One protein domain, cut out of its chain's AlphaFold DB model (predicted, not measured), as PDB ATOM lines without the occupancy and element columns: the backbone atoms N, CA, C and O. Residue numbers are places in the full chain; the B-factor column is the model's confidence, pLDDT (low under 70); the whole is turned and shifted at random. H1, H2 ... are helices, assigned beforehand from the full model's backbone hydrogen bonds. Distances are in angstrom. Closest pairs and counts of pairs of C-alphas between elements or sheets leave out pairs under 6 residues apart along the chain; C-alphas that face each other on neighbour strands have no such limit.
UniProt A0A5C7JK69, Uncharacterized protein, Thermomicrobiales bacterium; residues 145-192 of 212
ATOM      1  N   GLU A 145      21.107 -40.301 -51.838       94.38
ATOM      2  CA  GLU A 145      21.927 -40.386 -53.058       94.38
ATOM      3  C   GLU A 145      23.359 -39.905 -52.795       94.38
ATOM      4  O   GLU A 145      24.306 -40.574 -53.192       94.38
ATOM      5  N   ALA A 146      23.525 -38.811 -52.044       91.88
ATOM      6  CA  ALA A 146      24.840 -38.308 -51.660       91.88
ATOM      7  C   ALA A 146      25.623 -39.325 -50.811       91.88
ATOM      8  O   ALA A 146      26.799 -39.556 -51.074       91.88
ATOM      9  N   THR A 147      24.979 -39.985 -49.837       88.44
ATOM     10  CA  THR A 147      25.615 -41.066 -49.065       88.44
ATOM     11  C   THR A 147      26.042 -42.230 -49.961       88.44
ATOM     12  O   THR A 147      27.131 -42.760 -49.768       88.44
ATOM     13  N   ILE A 148      25.211 -42.643 -50.926       88.75
ATOM     14  CA  ILE A 148      25.551 -43.739 -51.848       88.75
ATOM     15  C   ILE A 148      26.777 -43.363 -52.686       88.75
ATOM     16  O   ILE A 148      27.735 -44.127 -52.716       88.75
ATOM     17  N   ALA A 149      26.790 -42.166 -53.277       91.75
ATOM     18  CA  ALA A 149      27.923 -41.690 -54.069       91.75
ATOM     19  C   ALA A 149      29.218 -41.606 -53.237       91.75
ATOM     20  O   ALA A 149      30.287 -42.006 -53.693       91.75
ATOM     21  N   VAL A 150      29.128 -41.146 -51.982       91.06
ATOM     22  CA  VAL A 150      30.256 -41.170 -51.036       91.06
ATOM     23  C   VAL A 150      30.733 -42.602 -50.794       91.06
ATOM     24  O   VAL A 150      31.925 -42.864 -50.913       91.06
ATOM     25  N   ALA A 151      29.829 -43.539 -50.504       87.50
ATOM     26  CA  ALA A 151      30.179 -44.936 -50.254       87.50
ATOM     27  C   ALA A 151      30.850 -45.610 -51.464       87.50
ATOM     28  O   ALA A 151      31.776 -46.397 -51.283       87.50
ATOM     29  N   GLU A 152      30.437 -45.281 -52.689       87.94
ATOM     30  CA  GLU A 152      31.084 -45.758 -53.918       87.94
ATOM     31  C   GLU A 152      32.522 -45.236 -54.054       87.94
ATOM     32  O   GLU A 152      33.420 -46.008 -54.401       87.94
ATOM     33  N   CYS A 153      32.769 -43.961 -53.722       90.31
ATOM     34  CA  CYS A 153      34.130 -43.419 -53.650       90.31
ATOM     35  C   CYS A 153      34.965 -44.148 -52.591       90.31
ATOM     36  O   CYS A 153      36.050 -44.629 -52.906       90.31
ATOM     37  N   LEU A 154      34.432 -44.309 -51.372       88.38
ATOM     38  CA  LEU A 154      35.117 -45.048 -50.308       88.38
ATOM     39  C   LEU A 154      35.464 -46.468 -50.779       88.38
ATOM     40  O   LEU A 154      36.608 -46.896 -50.700       88.38
ATOM     41  N   GLN A 155      34.513 -47.199 -51.357       85.19
ATOM     42  CA  GLN A 155      34.753 -48.556 -51.846       85.19
ATOM     43  C   GLN A 155      35.891 -48.645 -52.877       85.19
ATOM     44  O   GLN A 155      36.609 -49.647 -52.893       85.19
ATOM     45  N   LYS A 156      36.038 -47.633 -53.738       87.38
ATOM     46  CA  LYS A 156      37.094 -47.561 -54.755       87.38
ATOM     47  C   LYS A 156      38.468 -47.276 -54.146       87.38
ATOM     48  O   LYS A 156      39.449 -47.855 -54.603       87.38
ATOM     49  N   ASP A 157      38.525 -46.396 -53.153       89.38
ATOM     50  CA  ASP A 157      39.778 -45.875 -52.604       89.38
ATOM     51  C   ASP A 157      40.430 -46.826 -51.581       89.38
ATOM     52  O   ASP A 157      41.653 -46.880 -51.495       89.38
ATOM     53  N   GLY A 158      39.633 -47.612 -50.846       84.19
ATOM     54  CA  GLY A 158      40.129 -48.591 -49.866       84.19
ATOM     55  C   GLY A 158      40.521 -48.000 -48.494       84.19
ATOM     56  O   GLY A 158      40.757 -46.799 -48.372       84.19
ATOM     57  N   PRO A 159      40.553 -48.824 -47.424       84.56
ATOM     58  CA  PRO A 159      40.683 -48.381 -46.024       84.56
ATOM     59  C   PRO A 159      42.017 -47.714 -45.652       84.56
ATOM     60  O   PRO A 159      42.185 -47.198 -44.544       84.56
ATOM     61  N   GLU A 160      43.011 -47.788 -46.523       84.94
ATOM     62  CA  GLU A 160      44.293 -47.102 -46.420       84.94
ATOM     63  C   GLU A 160      44.223 -45.633 -46.852       84.94
ATOM     64  O   GLU A 160      45.120 -44.858 -46.514       84.94
ATOM     65  N   PHE A 161      43.176 -45.246 -47.584       85.38
ATOM     66  CA  PHE A 161      43.014 -43.889 -48.074       85.38
ATOM     67  C   PHE A 161      42.564 -42.958 -46.946       85.38
ATOM     68  O   PHE A 161      41.591 -43.228 -46.239       85.38
ATOM     69  N   ALA A 162      43.283 -41.849 -46.779       83.75
ATOM     70  CA  ALA A 162      42.955 -40.826 -45.798       83.75
ATOM     71  C   ALA A 162      42.101 -39.727 -46.437       83.75
ATOM     72  O   ALA A 162      42.391 -39.263 -47.541       83.75
ATOM     73  N   TYR A 163      41.090 -39.273 -45.707       83.75
ATOM     74  CA  TYR A 163      40.239 -38.155 -46.081       83.75
ATOM     75  C   TYR A 163      40.405 -37.003 -45.100       83.75
ATOM     76  O   TYR A 163      40.932 -37.139 -43.995       83.75
ATOM     77  N   ASN A 164      39.913 -35.842 -45.505       75.19
ATOM     78  CA  ASN A 164      39.768 -34.720 -44.598       75.19
ATOM     79  C   ASN A 164      38.611 -34.967 -43.612       75.19
ATOM     80  O   ASN A 164      37.728 -35.794 -43.850       75.19
ATOM     81  N   ALA A 165      38.612 -34.213 -42.510       71.25
ATOM     82  CA  ALA A 165      37.850 -34.500 -41.293       71.25
ATOM     83  C   ALA A 165      36.379 -34.903 -41.514       71.25
ATOM     84  O   ALA A 165      35.965 -35.954 -41.036       71.25
ATOM     85  N   SER A 166      35.599 -34.117 -42.267       73.75
ATOM     86  CA  SER A 166      34.150 -34.362 -42.421       73.75
ATOM     87  C   SER A 166      33.817 -35.698 -43.100       73.75
ATOM     88  O   SER A 166      32.786 -36.308 -42.816       73.75
ATOM     89  N   VAL A 167      34.699 -36.173 -43.979       83.19
ATOM     90  CA  VAL A 167      34.548 -37.455 -44.672       83.19
ATOM     91  C   VAL A 167      35.252 -38.574 -43.911       83.19
ATOM     92  O   VAL A 167      34.775 -39.706 -43.959       83.19
ATOM     93  N   GLN A 168      36.337 -38.285 -43.185       85.06
ATOM     94  CA  GLN A 168      37.092 -39.297 -42.443       85.06
ATOM     95  C   GLN A 168      36.206 -40.050 -41.441       85.06
ATOM     96  O   GLN A 168      36.240 -41.276 -41.416       85.06
ATOM     97  N   ASP A 169      35.326 -39.348 -40.720       82.00
ATOM     98  CA  ASP A 169      34.366 -39.983 -39.805       82.00
ATOM     99  C   ASP A 169      33.432 -40.965 -40.538       82.00
ATOM    100  O   ASP A 169      33.127 -42.056 -40.050       82.00
ATOM    101  N   SER A 170      32.993 -40.601 -41.749       80.56
ATOM    102  CA  SER A 170      32.168 -41.472 -42.597       80.56
ATOM    103  C   SER A 170      32.959 -42.673 -43.122       80.56
ATOM    104  O   SER A 170      32.413 -43.773 -43.219       80.56
ATOM    105  N   ALA A 171      34.237 -42.474 -43.438       85.06
ATOM    106  CA  ALA A 171      35.146 -43.505 -43.918       85.06
ATOM    107  C   ALA A 171      35.453 -44.551 -42.830       85.06
ATOM    108  O   ALA A 171      35.305 -45.753 -43.065       85.06
ATOM    109  N   ASP A 172      35.778 -44.104 -41.615       84.12
ATOM    110  CA  ASP A 172      36.024 -44.976 -40.460       84.12
ATOM    111  C   ASP A 172      34.785 -45.814 -40.119       84.12
ATOM    112  O   ASP A 172      34.877 -47.019 -39.851       84.12
ATOM    113  N   ALA A 173      33.603 -45.200 -40.217       78.88
ATOM    114  CA  ALA A 173      32.328 -45.876 -40.050       78.88
ATOM    115  C   ALA A 173      32.039 -46.911 -41.144       78.88
ATOM    116  O   ALA A 173      31.537 -47.998 -40.844       78.88
ATOM    117  N   TYR A 174      32.359 -46.592 -42.402       82.50
ATOM    118  CA  TYR A 174      32.142 -47.470 -43.553       82.50
ATOM    119  C   TYR A 174      33.008 -48.737 -43.483       82.50
ATOM    120  O   TYR A 174      32.491 -49.843 -43.637       82.50
ATOM    121  N   TRP A 175      34.305 -48.600 -43.190       81.19
ATOM    122  CA  TRP A 175      35.236 -49.738 -43.136       81.19
ATOM    123  C   TRP A 175      35.317 -50.442 -41.787       81.19
ATOM    124  O   TRP A 175      36.049 -51.420 -41.639       81.19
ATOM    125  N   GLY A 176      34.546 -49.988 -40.806       66.56
ATOM    126  CA  GLY A 176      34.404 -50.712 -39.557       66.56
ATOM    127  C   GLY A 176      35.559 -50.512 -38.573       66.56
ATOM    128  O   GLY A 176      35.800 -51.397 -37.753       66.56
ATOM    129  N   ARG A 177      36.271 -49.378 -38.625       60.41
ATOM    130  CA  ARG A 177      37.284 -49.038 -37.615       60.41
ATOM    131  C   ARG A 177      36.579 -48.539 -36.345       60.41
ATOM    132  O   ARG A 177      36.136 -47.405 -36.255       60.41
ATOM    133  N   GLU A 178      36.352 -49.483 -35.430       50.44
ATOM    134  CA  GLU A 178      36.041 -49.381 -33.989       50.44
ATOM    135  C   GLU A 178      35.536 -48.026 -33.427       50.44
ATOM    136  O   GLU A 178      36.163 -47.433 -32.559       50.44
ATOM    137  N   CYS A 179      34.364 -47.555 -33.872       47.88
ATOM    138  CA  CYS A 179      33.390 -46.799 -33.046       47.88
ATOM    139  C   CYS A 179      32.077 -46.491 -33.788       47.88
ATOM    140  O   CYS A 179      31.055 -46.244 -33.154       47.88
ATOM    141  N   ALA A 180      32.066 -46.539 -35.123       48.97
ATOM    142  CA  ALA A 180      30.907 -46.136 -35.931       48.97
ATOM    143  C   ALA A 180      30.257 -47.279 -36.742       48.97
ATOM    144  O   ALA A 180      29.315 -47.050 -37.506       48.97
ATOM    145  N   VAL A 181      30.702 -48.521 -36.524       50.25
ATOM    146  CA  VAL A 181      30.199 -49.722 -37.219       50.25
ATOM    147  C   VAL A 181      28.710 -49.934 -36.955       50.25
ATOM    148  O   VAL A 181      27.952 -50.212 -37.882       50.25
ATOM    149  N   ASP A 182      28.266 -49.740 -35.712       49.06
ATOM    150  CA  ASP A 182      26.857 -49.904 -35.351       49.06
ATOM    151  C   ASP A 182      26.004 -48.745 -35.869       49.06
ATOM    152  O   ASP A 182      24.901 -48.969 -36.362       49.06
ATOM    153  N   ALA A 183      26.527 -47.516 -35.858       50.59
ATOM    154  CA  ALA A 183      25.807 -46.334 -36.326       50.59
ATOM    155  C   ALA A 183      25.585 -46.348 -37.848       50.59
ATOM    156  O   ALA A 183      24.461 -46.129 -38.304       50.59
ATOM    157  N   MET A 184      26.616 -46.670 -38.637       55.72
ATOM    158  CA  MET A 184      26.499 -46.746 -40.095       55.72
ATOM    159  C   MET A 184      25.717 -47.991 -40.529       55.72
ATOM    160  O   MET A 184      24.881 -47.895 -41.423       55.72
ATOM    161  N   ARG A 185      25.877 -49.144 -39.860       55.12
ATOM    162  CA  ARG A 185      25.036 -50.325 -40.140       55.12
ATOM    163  C   ARG A 185      23.569 -50.084 -39.809       55.12
ATOM    164  O   ARG A 185      22.717 -50.441 -40.618       55.12
ATOM    165  N   LEU A 186      23.258 -49.453 -38.674       54.31
ATOM    166  CA  LEU A 186      21.882 -49.081 -38.325       54.31
ATOM    167  C   LEU A 186      21.318 -48.048 -39.304       54.31
ATOM    168  O   LEU A 186      20.157 -48.159 -39.694       54.31
ATOM    169  N   TYR A 187      22.124 -47.084 -39.752       55.22
ATOM    170  CA  TYR A 187      21.720 -46.089 -40.746       55.22
ATOM    171  C   TYR A 187      21.446 -46.723 -42.119       55.22
ATOM    172  O   TYR A 187      20.365 -46.536 -42.678       55.22
ATOM    173  N   LEU A 188      22.355 -47.557 -42.625       61.19
ATOM    174  CA  LEU A 188      22.202 -48.252 -43.905       61.19
ATOM    175  C   LEU A 188      21.063 -49.285 -43.874       61.19
ATOM    176  O   LEU A 188      20.303 -49.379 -44.840       61.19
ATOM    177  N   ALA A 189      20.871 -50.000 -42.759       57.78
ATOM    178  CA  ALA A 189      19.716 -50.879 -42.551       57.78
ATOM    179  C   ALA A 189      18.397 -50.092 -42.543       57.78
ATOM    180  O   ALA A 189      17.434 -50.483 -43.201       57.78
ATOM    181  N   ARG A 190      18.357 -48.941 -41.859       51.12
ATOM    182  CA  ARG A 190      17.183 -48.055 -41.806       51.12
ATOM    183  C   ARG A 190      16.867 -47.416 -43.161       51.12
ATOM    184  O   ARG A 190      15.704 -47.143 -43.447       51.12
ATOM    185  N   CYS A 191      17.873 -47.228 -44.010       48.91
ATOM    186  CA  CYS A 191      17.720 -46.794 -45.398       48.91
ATOM    187  C   CYS A 191      17.411 -47.941 -46.382       48.91
ATOM    188  O   CYS A 191      17.254 -47.677 -47.576       48.91
ATOM    189  N   GLY A 192      17.315 -49.193 -45.912       53.12
ATOM    190  CA  GLY A 192      17.015 -50.365 -46.742       53.12
ATOM    191  C   GLY A 192      18.128 -50.734 -47.725       53.12
ATOM    192  O   GLY A 192      17.846 -51.276 -48.788       53.12
TER     193      GLY A 192
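This is residues 145 to 192 of the 212 residues of an uncharacterized protein of Thermomicrobiales bacterium (UniProt A0A5C7JK69). Three helices are set in a triangle with one side open: H2 meets both of the others, H1, the longest, with residues 151 to 154 alone and H3 at the end of H2, while H1 and H3 stay apart. H1 runs crosswise to H2, while H2 and H3 make a corner where one ends and the other begins. The 48 printed residues hold three named helices, H1, H2, H3 in chain order, and no named strand; the class is all helix. The whole is compact, with a radius of gyration of the C-alphas of 10.2 A, and spans 27 by 24 by 17 A.

H1, residues 145 to 157, is 18.7 A long and begins at C-alpha 145 (21.927, -40.386, -53.058). H2, residues 165 to 175, measures 15.6 A. H3, residues 181 to 190, measures 13.9 A and ends at C-alpha 190 (17.183, -48.055, -41.806).

H1 only just touches H2, with 3 pairs of C-alphas within 8 A, through residues 151 to 154 alone; the closest C-alphas, Leu 154 and Ala 171, are 6.6 A apart. Their lines stand about perpendicular, at 73 degrees. H2 touches H3, closest at the C-alphas of Ala 173 and Val 181, 5.2 A, about perpendicular at 83 degrees. H1 and H3 are apart. In H1 and H3 every O i to N i+4 pair is within hydrogen-bond range; in H2, 6 of 7.

The C-alphas farthest apart, Asn 164 and Gly 192, lie 27.7 A from each other. The printed part has no cut and no long link. Residues 176 to 192 have pLDDT under 70.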